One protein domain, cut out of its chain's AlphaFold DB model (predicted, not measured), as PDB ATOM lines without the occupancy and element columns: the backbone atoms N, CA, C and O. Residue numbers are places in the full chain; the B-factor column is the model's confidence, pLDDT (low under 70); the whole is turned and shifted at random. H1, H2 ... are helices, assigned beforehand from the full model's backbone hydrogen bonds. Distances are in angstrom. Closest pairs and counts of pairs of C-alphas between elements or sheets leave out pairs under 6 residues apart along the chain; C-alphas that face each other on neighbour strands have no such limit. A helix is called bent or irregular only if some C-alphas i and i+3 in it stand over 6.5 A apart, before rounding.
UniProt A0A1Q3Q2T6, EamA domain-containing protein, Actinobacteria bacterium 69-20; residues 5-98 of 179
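This is residues 5 to 98 of the 179 residues of the protein "EamA domain-containing protein" of Actinobacteria bacterium 69-20 (UniProt A0A1Q3Q2T6). A large open V of helices: one limb is the long helix H2 with H1 beside its H2b end, and the other is the row H3 then H4, which starts where H2b ends, with the short H5 folded back along H4. H2 is bent but runs nearly straight; H1 meets its arm H2b near residues 6 to 10 and spreads away from H2a toward the link of residues 28 to 34, and the space between the V's limbs is empty. The printed part has 94 residues with five named helices, in the order H1, H2, H3, H4, H5, and no named strand; the class is all helix. The whole is loose, with a radius of gyration of the C-alphas of 16.6 A, and flat, spanning 42 by 42 by 23 A.

Begin with H2, residues 35 to 63, the longest helix by residues. By its hydrogen bonds it was assigned as one helix, but it is bent: C-alphas 48 and 51 are 6.7 A apart. Find C-alpha 35 at (-57.478, 26.059, -14.150), where the arm H2a begins; it runs 19.6 A to residue 48. The arm H2b, residues 51 to 63, runs 17.7 A to C-alpha 63 at (-22.772, 45.261, -11.146). Go back to residue 5 for H1, residues 5 to 27, 33.1 A long. After H2b come H3, residues 65 to 72, and H4, residues 75 to 85, 15.4 A long. H5, residues 92 to 98, ends at C-alpha 98, (-28.432, 25.818, 6.484).

H2a and H2b are near each other, at a shallow tilt of 5 degrees. H1 touches H2b with residues 6 to 10 alone; look at the C-alphas of Ala 6 and Thr 54, the closest, 5.5 A apart. The two run opposite ways at a tilt of 36 degrees, only just steep. H1 and H2a are apart. H2b and H3 form a helical hairpin: they touch, the closest C-alphas being Met 60 and Ala 68, 5.2 A apart, and run opposite ways at a steep tilt of 43 degrees. H3 and H4 meet only through their link. H4 and H5 are close but not clearly touching, with the closest C-alphas, Phe 77 and Ala 98, 7.9 A apart; they run opposite ways at a shallow tilt of 32 degrees, only just short of steep. In H2a, H2b, H3, H4 and H5 every O i to N i+4 pair is within hydrogen-bond range; in H1, 18 of 19 are.

The two C-alphas farthest apart, those of Gly 29 and Val 63, are 44.3 A apart. The printed part, residues 5 to 98, has no cut. The links H2 to H3 and H3 to H4 are tight, those from H1 to H2 and H4 to H5 short. The mean pLDDT of the printed part is 88.0, and no printed residue is under 70.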
ATOM      1  N   ASP A   5     -31.335  40.542 -25.273       75.56
ATOM      2  CA  ASP A   5     -30.630  39.287 -25.041       75.56
ATOM      3  C   ASP A   5     -30.999  38.635 -23.688       75.56
ATOM      4  O   ASP A   5     -31.113  37.420 -23.589       75.56
ATOM      5  N   ALA A   6     -31.339  39.417 -22.653       80.12
ATOM      6  CA  ALA A   6     -31.708  38.861 -21.342       80.12
ATOM      7  C   ALA A   6     -33.091  38.187 -21.350       80.12
ATOM      8  O   ALA A   6     -33.233  37.031 -20.948       80.12
ATOM      9  N   THR A   7     -34.108  38.900 -21.840       82.62
ATOM     10  CA  THR A   7     -35.484  38.388 -21.915       82.62
ATOM     11  C   THR A   7     -35.588  37.224 -22.900       82.62
ATOM     12  O   THR A   7     -36.320  36.271 -22.649       82.62
ATOM     13  N   TRP A   8     -34.824  37.259 -23.997       86.31
ATOM     14  CA  TRP A   8     -34.764  36.168 -24.970       86.31
ATOM     15  C   TRP A   8     -34.128  34.902 -24.384       86.31
ATOM     16  O   TRP A   8     -34.699  33.819 -24.520       86.31
ATOM     17  N   LEU A   9     -33.014  35.028 -23.651       83.94
ATOM     18  CA  LEU A   9     -32.403  33.902 -22.935       83.94
ATOM     19  C   LEU A   9     -33.372  33.287 -21.916       83.94
ATOM     20  O   LEU A   9     -33.523  32.064 -21.863       83.94
ATOM     21  N   ALA A  10     -34.070  34.124 -21.141       85.44
ATOM     22  CA  ALA A  10     -35.080  33.660 -20.194       85.44
ATOM     23  C   ALA A  10     -36.251  32.951 -20.903       85.44
ATOM     24  O   ALA A  10     -36.687  31.886 -20.460       85.44
ATOM     25  N   ALA A  11     -36.718  33.491 -22.033       86.50
ATOM     26  CA  ALA A  11     -37.792  32.905 -22.829       86.50
ATOM     27  C   ALA A  11     -37.406  31.542 -23.419       86.50
ATOM     28  O   ALA A  11     -38.201  30.609 -23.337       86.50
ATOM     29  N   ILE A  12     -36.188  31.382 -23.947       90.62
ATOM     30  CA  ILE A  12     -35.705  30.083 -24.443       90.62
ATOM     31  C   ILE A  12     -35.574  29.082 -23.302       90.62
ATOM     32  O   ILE A  12     -36.046  27.949 -23.419       90.62
ATOM     33  N   LYS A  13     -34.983  29.493 -22.173       87.88
ATOM     34  CA  LYS A  13     -34.853  28.637 -20.986       87.88
ATOM     35  C   LYS A  13     -36.219  28.108 -20.550       87.88
ATOM     36  O   LYS A  13     -36.354  26.905 -20.327       87.88
ATOM     37  N   GLY A  14     -37.211  28.992 -20.443       86.75
ATOM     38  CA  GLY A  14     -38.579  28.635 -20.070       86.75
ATOM     39  C   GLY A  14     -39.279  27.787 -21.133       86.75
ATOM     40  O   GLY A  14     -39.876  26.764 -20.804       86.75
ATOM     41  N   GLY A  15     -39.150  28.169 -22.404       88.88
ATOM     42  CA  GLY A  15     -39.773  27.500 -23.544       88.88
ATOM     43  C   GLY A  15     -39.259  26.084 -23.791       88.88
ATOM     44  O   GLY A  15     -40.017  25.254 -24.276       88.88
ATOM     45  N   VAL A  16     -38.015  25.777 -23.418       91.94
ATOM     46  CA  VAL A  16     -37.470  24.411 -23.485       91.94
ATOM     47  C   VAL A  16     -37.759  23.634 -22.198       91.94
ATOM     48  O   VAL A  16     -38.226  22.497 -22.252       91.94
ATOM     49  N   ALA A  17     -37.521  24.236 -21.026       89.56
ATOM     50  CA  ALA A  17     -37.672  23.540 -19.747       89.56
ATOM     51  C   ALA A  17     -39.136  23.207 -19.409       89.56
ATOM     52  O   ALA A  17     -39.401  22.151 -18.839       89.56
ATOM     53  N   GLY A  18     -40.084  24.082 -19.761       90.44
ATOM     54  CA  GLY A  18     -41.510  23.892 -19.483       90.44
ATOM     55  C   GLY A  18     -42.084  22.639 -20.155       90.44
ATOM     56  O   GLY A  18     -42.546  21.742 -19.449       90.44
ATOM     57  N   PRO A  19     -42.021  22.526 -21.495       93.31
ATOM     58  CA  PRO A  19     -42.456  21.330 -22.210       93.31
ATOM     59  C   PRO A  19     -41.707  20.071 -21.776       93.31
ATOM     60  O   PRO A  19     -42.343  19.041 -21.582       93.31
ATOM     61  N   ALA A  20     -40.389  20.148 -21.556       94.44
ATOM     62  CA  ALA A  20     -39.617  19.002 -21.075       94.44
ATOM     63  C   ALA A  20     -40.145  18.485 -19.724       94.44
ATOM     64  O   ALA A  20     -40.408  17.292 -19.578       94.44
ATOM     65  N   ASN A  21     -40.386  19.381 -18.762       92.62
ATOM     66  CA  ASN A  21     -40.941  19.009 -17.459       92.62
ATOM     67  C   ASN A  21     -42.382  18.489 -17.561       92.62
ATOM     68  O   ASN A  21     -42.736  17.560 -16.838       92.62
ATOM     69  N   LEU A  22     -43.206  19.039 -18.460       92.19
ATOM     70  CA  LEU A  22     -44.561  18.533 -18.713       92.19
ATOM     71  C   LEU A  22     -44.540  17.116 -19.297       92.19
ATOM     72  O   LEU A  22     -45.295  16.263 -18.836       92.19
ATOM     73  N   VAL A  23     -43.658  16.846 -20.264       95.31
ATOM     74  CA  VAL A  23     -43.481  15.505 -20.845       95.31
ATOM     75  C   VAL A  23     -43.081  14.506 -19.765       95.31
ATOM     76  O   VAL A  23     -43.689  13.442 -19.671       95.31
ATOM     77  N   ILE A  24     -42.115  14.862 -18.911       94.94
ATOM     78  CA  ILE A  24     -41.702  14.021 -17.782       94.94
ATOM     79  C   ILE A  24     -42.886  13.784 -16.837       94.94
ATOM     80  O   ILE A  24     -43.196  12.639 -16.519       94.94
ATOM     81  N   ALA A  25     -43.594  14.837 -16.425       93.75
ATOM     82  CA  ALA A  25     -44.724  14.715 -15.508       93.75
ATOM     83  C   ALA A  25     -45.824  13.789 -16.058       93.75
ATOM     84  O   ALA A  25     -46.318  12.921 -15.335       93.75
ATOM     85  N   PHE A  26     -46.174  13.920 -17.341       95.44
ATOM     86  CA  PHE A  26     -47.157  13.043 -17.977       95.44
ATOM     87  C   PHE A  26     -46.648  11.610 -18.157       95.44
ATOM     88  O   PHE A  26     -47.429  10.677 -17.977       95.44
ATOM     89  N   ALA A  27     -45.353  11.411 -18.423       95.88
ATOM     90  CA  ALA A  27     -44.750  10.078 -18.464       95.88
ATOM     91  C   ALA A  27     -44.846   9.353 -17.106       95.88
ATOM     92  O   ALA A  27     -45.029   8.139 -17.072       95.88
ATOM     93  N   PHE A  28     -44.805  10.095 -15.993       96.06
ATOM     94  CA  PHE A  28     -45.041   9.577 -14.639       96.06
ATOM     95  C   PHE A  28     -46.529   9.535 -14.229       96.06
ATOM     96  O   PHE A  28     -46.844   9.242 -13.076       96.06
ATOM     97  N   GLY A  29     -47.463   9.798 -15.150       93.44
ATOM     98  CA  GLY A  29     -48.904   9.666 -14.912       93.44
ATOM     99  C   GLY A  29     -49.569  10.861 -14.222       93.44
ATOM    100  O   GLY A  29     -50.682  10.723 -13.705       93.44
ATOM    101  N   ALA A  30     -48.927  12.035 -14.201       91.94
ATOM    102  CA  ALA A  30     -49.541  13.248 -13.670       91.94
ATOM    103  C   ALA A  30     -50.808  13.631 -14.458       91.94
ATOM    104  O   ALA A  30     -50.911  13.415 -15.664       91.94
ATOM    105  N   ARG A  31     -51.783  14.236 -13.774       92.38
ATOM    106  CA  ARG A  31     -53.014  14.759 -14.386       92.38
ATOM    107  C   ARG A  31     -52.987  16.277 -14.397       92.38
ATOM    108  O   ARG A  31     -52.348  16.890 -13.546       92.38
ATOM    109  N   LEU A  32     -53.711  16.874 -15.343       89.75
ATOM    110  CA  LEU A  32     -53.847  18.322 -15.390       89.75
ATOM    111  C   LEU A  32     -54.554  18.829 -14.121       89.75
ATOM    112  O   LEU A  32     -55.648  18.351 -13.805       89.75
ATOM    113  N   PRO A  33     -53.942  19.779 -13.397       90.38
ATOM    114  CA  PRO A  33     -54.576  20.424 -12.260       90.38
ATOM    115  C   PRO A  33     -55.706  21.360 -12.718       90.38
ATOM    116  O   PRO A  33     -55.854  21.659 -13.904       90.38
ATOM    117  N   GLY A  34     -56.522  21.842 -11.778       94.25
ATOM    118  CA  GLY A  34     -57.601  22.783 -12.099       94.25
ATOM    119  C   GLY A  34     -57.072  24.105 -12.675       94.25
ATOM    120  O   GLY A  34     -55.965  24.531 -12.348       94.25
ATOM    121  N   LEU A  35     -57.880  24.804 -13.484       93.25
ATOM    122  CA  LEU A  35     -57.478  26.059 -14.150       93.25
ATOM    123  C   LEU A  35     -56.925  27.118 -13.182       93.25
ATOM    124  O   LEU A  35     -55.973  27.818 -13.515       93.25
ATOM    125  N   LEU A  36     -57.474  27.203 -11.966       95.00
ATOM    126  CA  LEU A  36     -56.982  28.119 -10.935       95.00
ATOM    127  C   LEU A  36     -55.546  27.789 -10.497       95.00
ATOM    128  O   LEU A  36     -54.727  28.688 -10.345       95.00
ATOM    129  N   GLN A  37     -55.229  26.504 -10.326       92.19
ATOM    130  CA  GLN A  37     -53.890  26.043  -9.946       92.19
ATOM    131  C   GLN A  37     -52.890  26.283 -11.081       92.19
ATOM    132  O   GLN A  37     -51.770  26.717 -10.823       92.19
ATOM    133  N   ILE A  38     -53.307  26.081 -12.336       92.94
ATOM    134  CA  ILE A  38     -52.501  26.413 -13.521       92.94
ATOM    135  C   ILE A  38     -52.201  27.918 -13.560       92.94
ATOM    136  O   ILE A  38     -51.049  28.317 -13.746       92.94
ATOM    137  N   GLY A  39     -53.222  28.756 -13.356       93.81
ATOM    138  CA  GLY A  39     -53.070  30.209 -13.308       93.81
ATOM    139  C   GLY A  39     -52.123  30.650 -12.190       93.81
ATOM    140  O   GLY A  39     -51.173  31.386 -12.449       93.81
ATOM    141  N   ALA A  40     -52.311  30.131 -10.974       93.25
ATOM    142  CA  ALA A  40     -51.437  30.416  -9.838       93.25
ATOM    143  C   ALA A  40     -49.984  29.984 -10.102       93.25
ATOM    144  O   ALA A  40     -49.063  30.772  -9.892       93.25
ATOM    145  N   ALA A  41     -49.769  28.776 -10.630       91.56
ATOM    146  CA  ALA A  41     -48.437  28.277 -10.969       91.56
ATOM    147  C   ALA A  41     -47.759  29.117 -12.063       91.56
ATOM    148  O   ALA A  41     -46.554  29.344 -12.002       91.56
ATOM    149  N   THR A  42     -48.527  29.627 -13.030       91.31
ATOM    150  CA  THR A  42     -48.010  30.496 -14.096       91.31
ATOM    151  C   THR A  42     -47.589  31.855 -13.546       91.31
ATOM    152  O   THR A  42     -46.524  32.349 -13.907       91.31
ATOM    153  N   VAL A  43     -48.373  32.441 -12.634       95.12
ATOM    154  CA  VAL A  43     -48.002  33.691 -11.951       95.12
ATOM    155  C   VAL A  43     -46.732  33.488 -11.127       95.12
ATOM    156  O   VAL A  43     -45.783  34.256 -11.272       95.12
ATOM    157  N   ILE A  44     -46.665  32.423 -10.324       93.44
ATOM    158  CA  ILE A  44     -45.460  32.093  -9.549       93.44
ATOM    159  C   ILE A  44     -44.263  31.903 -10.491       93.44
ATOM    160  O   ILE A  44     -43.206  32.487 -10.260       93.44
ATOM    161  N   GLY A  45     -44.433  31.153 -11.582       91.44
ATOM    162  CA  GLY A  45     -43.390  30.923 -12.579       91.44
ATOM    163  C   GLY A  45     -42.910  32.206 -13.262       91.44
ATOM    164  O   GLY A  45     -41.705  32.386 -13.446       91.44
ATOM    165  N   LEU A  46     -43.824  33.129 -13.575       91.75
ATOM    166  CA  LEU A  46     -43.499  34.430 -14.157       91.75
ATOM    167  C   LEU A  46     -42.567  35.224 -13.241       91.75
ATOM    168  O   LEU A  46     -41.548  35.723 -13.713       91.75
ATOM    169  N   PHE A  47     -42.870  35.317 -11.947       93.00
ATOM    170  CA  PHE A  47     -42.023  36.049 -11.003       93.00
ATOM    171  C   PHE A  47     -40.722  35.300 -10.691       93.00
ATOM    172  O   PHE A  47     -39.643  35.889 -10.785       93.00
ATOM    173  N   ALA A  48     -40.809  34.007 -10.368       87.62
ATOM    174  CA  ALA A  48     -39.682  33.214  -9.882       87.62
ATOM    175  C   ALA A  48     -38.659  32.866 -10.972       87.62
ATOM    176  O   ALA A  48     -37.461  32.865 -10.698       87.62
ATOM    177  N   TYR A  49     -39.107  32.590 -12.201       85.38
ATOM    178  CA  TYR A  49     -38.231  32.153 -13.295       85.38
ATOM    179  C   TYR A  49     -38.150  33.149 -14.452       85.38
ATOM    180  O   TYR A  49     -37.117  33.203 -15.108       85.38
ATOM    181  N   GLY A  50     -39.197  33.933 -14.721       89.00
ATOM    182  CA  GLY A  50     -39.188  34.916 -15.809       89.00
ATOM    183  C   GLY A  50     -38.520  36.228 -15.398       89.00
ATOM    184  O   GLY A  50     -37.412  36.555 -15.834       89.00
ATOM    185  N   ILE A  51     -39.206  36.981 -14.539       91.44
ATOM    186  CA  ILE A  51     -38.798  38.310 -14.078       91.44
ATOM    187  C   ILE A  51     -37.497  38.209 -13.282       91.44
ATOM    188  O   ILE A  51     -36.548  38.915 -13.611       91.44
ATOM    189  N   SER A  52     -37.413  37.299 -12.305       89.81
ATOM    190  CA  SER A  52     -36.202  37.103 -11.496       89.81
ATOM    191  C   SER A  52     -34.960  36.828 -12.355       89.81
ATOM    192  O   SER A  52     -33.959  37.529 -12.225       89.81
ATOM    193  N   LEU A  53     -35.032  35.879 -13.299       88.94
ATOM    194  CA  LEU A  53     -33.897  35.547 -14.170       88.94
ATOM    195  C   LEU A  53     -33.512  36.716 -15.080       88.94
ATOM    196  O   LEU A  53     -32.330  37.003 -15.251       88.94
ATOM    197  N   THR A  54     -34.500  37.413 -15.644       90.25
ATOM    198  CA  THR A  54     -34.245  38.583 -16.493       90.25
ATOM    199  C   THR A  54     -33.536  39.677 -15.696       90.25
ATOM    200  O   THR A  54     -32.517  40.203 -16.146       90.25
ATOM    201  N   LEU A  55     -34.016  39.976 -14.484       90.06
ATOM    202  CA  LEU A  55     -33.390  40.941 -13.578       90.06
ATOM    203  C   LEU A  55     -31.994  40.495 -13.143       90.06
ATOM    204  O   LEU A  55     -31.098  41.330 -13.071       90.06
ATOM    205  N   PHE A  56     -31.776  39.200 -12.916       88.00
ATOM    206  CA  PHE A  56     -30.457  38.657 -12.603       88.00
ATOM    207  C   PHE A  56     -29.470  38.858 -13.761       88.00
ATOM    208  O   PHE A  56     -28.374  39.378 -13.549       88.00
ATOM    209  N   ILE A  57     -29.869  38.541 -14.999       87.81
ATOM    210  CA  ILE A  57     -29.034  38.761 -16.192       87.81
ATOM    211  C   ILE A  57     -28.744  40.254 -16.389       87.81
ATOM    212  O   ILE A  57     -27.617  40.631 -16.713       87.81
ATOM    213  N   VAL A  58     -29.734  41.121 -16.162       88.25
ATOM    214  CA  VAL A  58     -29.540  42.578 -16.187       88.25
ATOM    215  C   VAL A  58     -28.592  43.028 -15.072       88.25
ATOM    216  O   VAL A  58     -27.711  43.850 -15.323       88.25
ATOM    217  N   GLY A  59     -28.714  42.469 -13.869       85.75
ATOM    218  CA  GLY A  59     -27.840  42.744 -12.731       85.75
ATOM    219  C   GLY A  59     -26.386  42.386 -13.025       85.75
ATOM    220  O   GLY A  59     -25.508  43.227 -12.837       85.75
ATOM    221  N   MET A  60     -26.134  41.205 -13.600       85.75
ATOM    222  CA  MET A  60     -24.790  40.791 -14.029       85.75
ATOM    223  C   MET A  60     -24.131  41.813 -14.966       85.75
ATOM    224  O   MET A  60     -22.920  42.002 -14.900       85.75
ATOM    225  N   ARG A  61     -24.914  42.508 -15.802       83.06
ATOM    226  CA  ARG A  61     -24.402  43.540 -16.721       83.06
ATOM    227  C   ARG A  61     -24.027  44.846 -16.026       83.06
ATOM    228  O   ARG A  61     -23.107  45.511 -16.482       83.06
ATOM    229  N   HIS A  62     -24.737  45.231 -14.966       82.75
ATOM    230  CA  HIS A  62     -24.538  46.530 -14.310       82.75
ATOM    231  C   HIS A  62     -23.551  46.459 -13.149       82.75
ATOM    232  O   HIS A  62     -22.722  47.349 -12.989       82.75
ATOM    233  N   VAL A  63     -23.636  45.412 -12.326       82.44
ATOM    234  CA  VAL A  63     -22.772  45.261 -11.146       82.44
ATOM    235  C   VAL A  63     -21.656  44.239 -11.356       82.44
ATOM    236  O   VAL A  63     -20.783  44.123 -10.500       82.44
ATOM    237  N   GLY A  64     -21.616  43.549 -12.496       78.88
ATOM    238  CA  GLY A  64     -20.657  42.482 -12.781       78.88
ATOM    239  C   GLY A  64     -21.147  41.113 -12.303       78.88
ATOM    240  O   GLY A  64     -21.911  41.006 -11.341       78.88
ATOM    241  N   THR A  65     -20.697  40.058 -12.983       79.19
ATOM    242  CA  THR A  65     -21.114  38.660 -12.771       79.19
ATOM    243  C   THR A  65     -20.879  38.193 -11.336       79.19
ATOM    244  O   THR A  65     -21.815  37.709 -10.707       79.19
ATOM    245  N   ALA A  66     -19.677  38.416 -10.797       76.38
ATOM    246  CA  ALA A  66     -19.285  37.978  -9.455       76.38
ATOM    247  C   ALA A  66     -20.110  38.637  -8.332       76.38
ATOM    248  O   ALA A  66     -20.510  37.978  -7.375       76.38
ATOM    249  N   ARG A  67     -20.411  39.939  -8.442       78.06
ATOM    250  CA  ARG A  67     -21.238  40.629  -7.434       78.06
ATOM    251  C   ARG A  67     -22.705  40.237  -7.547       78.06
ATOM    252  O   ARG A  67     -23.349  39.982  -6.534       78.06
ATOM    253  N   ALA A  68     -23.231  40.155  -8.769       86.00
ATOM    254  CA  ALA A  68     -24.604  39.720  -8.992       86.00
ATOM    255  C   ALA A  68     -24.839  38.287  -8.488       86.00
ATOM    256  O   ALA A  68     -25.847  38.046  -7.823       86.00
ATOM    257  N   SER A  69     -23.917  37.351  -8.748       78.62
ATOM    258  CA  SER A  69     -24.018  35.975  -8.248       78.62
ATOM    259  C   SER A  69     -23.945  35.916  -6.723       78.62
ATOM    260  O   SER A  69     -24.781  35.250  -6.121       78.62
ATOM    261  N   ALA A  70     -23.041  36.669  -6.087       81.06
ATOM    262  CA  ALA A  70     -22.965  36.749  -4.627       81.06
ATOM    263  C   ALA A  70     -24.283  37.239  -4.000       81.06
ATOM    264  O   ALA A  70     -24.755  36.655  -3.024       81.06
ATOM    265  N   TYR A  71     -24.922  38.258  -4.589       83.81
ATOM    266  CA  TYR A  71     -26.237  38.721  -4.137       83.81
ATOM    267  C   TYR A  71     -27.342  37.700  -4.389       83.81
ATOM    268  O   TYR A  71     -28.226  37.556  -3.556       83.81
ATOM    269  N   TYR A  72     -27.318  36.971  -5.503       84.06
ATOM    270  CA  TYR A  72     -28.333  35.953  -5.777       84.06
ATOM    271  C   TYR A  72     -28.201  34.735  -4.845       84.06
ATOM    272  O   TYR A  72     -29.208  34.150  -4.441       84.06
ATOM    273  N   SER A  73     -26.978  34.400  -4.421       81.25
ATOM    274  CA  SER A  73     -26.677  33.284  -3.511       81.25
ATOM    275  C   SER A  73     -27.287  33.416  -2.112       81.25
ATOM    276  O   SER A  73     -27.323  32.428  -1.382       81.25
ATOM    277  N   ILE A  74     -27.804  34.589  -1.724       82.56
ATOM    278  CA  ILE A  74     -28.499  34.751  -0.436       82.56
ATOM    279  C   ILE A  74     -29.982  34.335  -0.494       82.56
ATOM    280  O   ILE A  74     -30.625  34.201   0.549       82.56
ATOM    281  N   ALA A  75     -30.543  34.114  -1.690       85.81
ATOM    282  CA  ALA A  75     -31.951  33.752  -1.878       85.81
ATOM    283  C   ALA A  75     -32.424  32.533  -1.049       85.81
ATOM    284  O   ALA A  75     -33.534  32.595  -0.510       85.81
ATOM    285  N   PRO A  76     -31.625  31.459  -0.858       81.56
ATOM    286  CA  PRO A  76     -32.023  30.327  -0.020       81.56
ATOM    287  C   PRO A  76     -32.319  30.709   1.436       81.56
ATOM    288  O   PRO A  76     -33.222  30.136   2.043       81.56
ATOM    289  N   PHE A  77     -31.618  31.702   1.995       82.06
ATOM    290  CA  PHE A  77     -31.865  32.166   3.364       82.06
ATOM    291  C   PHE A  77     -33.207  32.891   3.475       82.06
ATOM    292  O   PHE A  77     -33.964  32.636   4.408       82.06
ATOM    293  N   PHE A  78     -33.545  33.735   2.494       86.69
ATOM    294  CA  PHE A  78     -34.868  34.362   2.422       86.69
ATOM    295  C   PHE A  78     -35.982  33.319   2.301       86.69
ATOM    296  O   PHE A  78     -36.994  33.431   2.991       86.69
ATOM    297  N   GLY A  79     -35.781  32.284   1.480       85.12
ATOM    298  CA  GLY A  79     -36.719  31.167   1.361       85.12
ATOM    299  C   GLY A  79     -36.924  30.427   2.686       85.12
ATOM    300  O   GLY A  79     -38.061  30.176   3.073       85.12
ATOM    301  N   ALA A  80     -35.841  30.141   3.414       83.88
ATOM    302  CA  ALA A  80     -35.905  29.483   4.718       83.88
ATOM    303  C   ALA A  80     -36.614  30.342   5.782       83.88
ATOM    304  O   ALA A  80     -37.454  29.831   6.521       83.88
ATOM    305  N   ILE A  81     -36.319  31.648   5.832       87.81
ATOM    306  CA  ILE A  81     -36.997  32.590   6.737       87.81
ATOM    307  C   ILE A  81     -38.492  32.642   6.413       87.81
ATOM    308  O   ILE A  81     -39.317  32.529   7.316       87.81
ATOM    309  N   LEU A  82     -38.853  32.778   5.133       88.56
ATOM    310  CA  LEU A  82     -40.249  32.838   4.715       88.56
ATOM    311  C   LEU A  82     -40.998  31.537   5.038       88.56
ATOM    312  O   LEU A  82     -42.123  31.601   5.524       88.56
ATOM    313  N   ALA A  83     -40.374  30.376   4.825       86.00
ATOM    314  CA  ALA A  83     -40.948  29.083   5.195       86.00
ATOM    315  C   ALA A  83     -41.219  28.996   6.707       86.00
ATOM    316  O   ALA A  83     -42.328  28.652   7.112       86.00
ATOM    317  N   ALA A  84     -40.251  29.392   7.541       86.38
ATOM    318  CA  ALA A  84     -40.427  29.422   8.993       86.38
ATOM    319  C   ALA A  84     -41.556  30.380   9.421       86.38
ATOM    320  O   ALA A  84     -42.362  30.037  10.285       86.38
ATOM    321  N   LEU A  85     -41.664  31.556   8.789       91.06
ATOM    322  CA  LEU A  85     -42.755  32.510   9.036       91.06
ATOM    323  C   LEU A  85     -44.129  31.970   8.612       91.06
ATOM    324  O   LEU A  85     -45.134  32.309   9.233       91.06
ATOM    325  N   LEU A  86     -44.177  31.125   7.581       91.31
ATOM    326  CA  LEU A  86     -45.386  30.425   7.138       91.31
ATOM    327  C   LEU A  86     -45.759  29.236   8.044       91.31
ATOM    328  O   LEU A  86     -46.788  28.603   7.814       91.31
ATOM    329  N   GLY A  87     -44.967  28.954   9.084       87.56
ATOM    330  CA  GLY A  87     -45.241  27.914  10.074       87.56
ATOM    331  C   GLY A  87     -44.660  26.541   9.736       87.56
ATOM    332  O   GLY A  87     -45.001  25.570  10.413       87.56
ATOM    333  N   GLU A  88     -43.787  26.434   8.727       86.12
ATOM    334  CA  GLU A  88     -43.043  25.194   8.484       86.12
ATOM    335  C   GLU A  88     -42.142  24.875   9.691       86.12
ATOM    336  O   GLU A  88     -41.403  25.750  10.164       86.12
ATOM    337  N   PRO A  89     -42.175  23.636  10.215       86.12
ATOM    338  CA  PRO A  89     -41.366  23.260  11.361       86.12
ATOM    339  C   PRO A  89     -39.877  23.349  11.024       86.12
ATOM    340  O   PRO A  89     -39.396  22.788  10.039       86.12
ATOM    341  N   VAL A  90     -39.114  24.004  11.900       85.50
ATOM    342  CA  VAL A  90     -37.653  24.031  11.802       85.50
ATOM    343  C   VAL A  90     -37.124  22.650  12.174       85.50
ATOM    344  O   VAL A  90     -36.967  22.305  13.344       85.50
ATOM    345  N   THR A  91     -36.895  21.827  11.156       88.12
ATOM    346  CA  THR A  91     -36.384  20.468  11.336       88.12
ATOM    347  C   THR A  91     -34.872  20.464  11.534       88.12
ATOM    348  O   THR A  91     -34.152  21.360  11.091       88.12
ATOM    349  N   TRP A  92     -34.359  19.391  12.139       89.44
ATOM    350  CA  TRP A  92     -32.914  19.176  12.238       89.44
ATOM    351  C   TRP A  92     -32.235  19.128  10.860       89.44
ATOM    352  O   TRP A  92     -31.146  19.667  10.684       89.44
ATOM    353  N   ALA A  93     -32.909  18.558   9.855       86.94
ATOM    354  CA  ALA A  93     -32.422  18.535   8.479       86.94
ATOM    355  C   ALA A  93     -32.273  19.947   7.888       86.94
ATOM    356  O   ALA A  93     -31.270  20.224   7.233       86.94
ATOM    357  N   LEU A  94     -33.223  20.854   8.160       83.06
ATOM    358  CA  LEU A  94     -33.144  22.251   7.721       83.06
ATOM    359  C   LEU A  94     -31.946  22.971   8.352       83.06
ATOM    360  O   LEU A  94     -31.239  23.700   7.661       83.06
ATOM    361  N   ILE A  95     -31.689  22.731   9.641       85.62
ATOM    362  CA  ILE A  95     -30.540  23.310  10.349       85.62
ATOM    363  C   ILE A  95     -29.230  22.813   9.730       85.62
ATOM    364  O   ILE A  95     -28.363  23.619   9.397       85.62
ATOM    365  N   VAL A  96     -29.095  21.501   9.515       89.75
ATOM    366  CA  VAL A  96     -27.901  20.913   8.885       89.75
ATOM    367  C   VAL A  96     -27.700  21.455   7.465       89.75
ATOM    368  O   VAL A  96     -26.585  21.835   7.107       89.75
ATOM    369  N   ALA A  97     -28.769  21.562   6.670       85.44
ATOM    370  CA  ALA A  97     -28.710  22.149   5.334       85.44
ATOM    371  C   ALA A  97     -28.278  23.626   5.371       85.44
ATOM    372  O   ALA A  97     -27.427  24.034   4.581       85.44
ATOM    373  N   ALA A  98     -28.808  24.417   6.309       83.44
ATOM    374  CA  ALA A  98     -28.432  25.818   6.484       83.44
ATOM    375  C   ALA A  98     -26.947  25.973   6.847       83.44
ATOM    376  O   ALA A  98     -26.276  26.846   6.296       83.44
TER     377      ALA A  98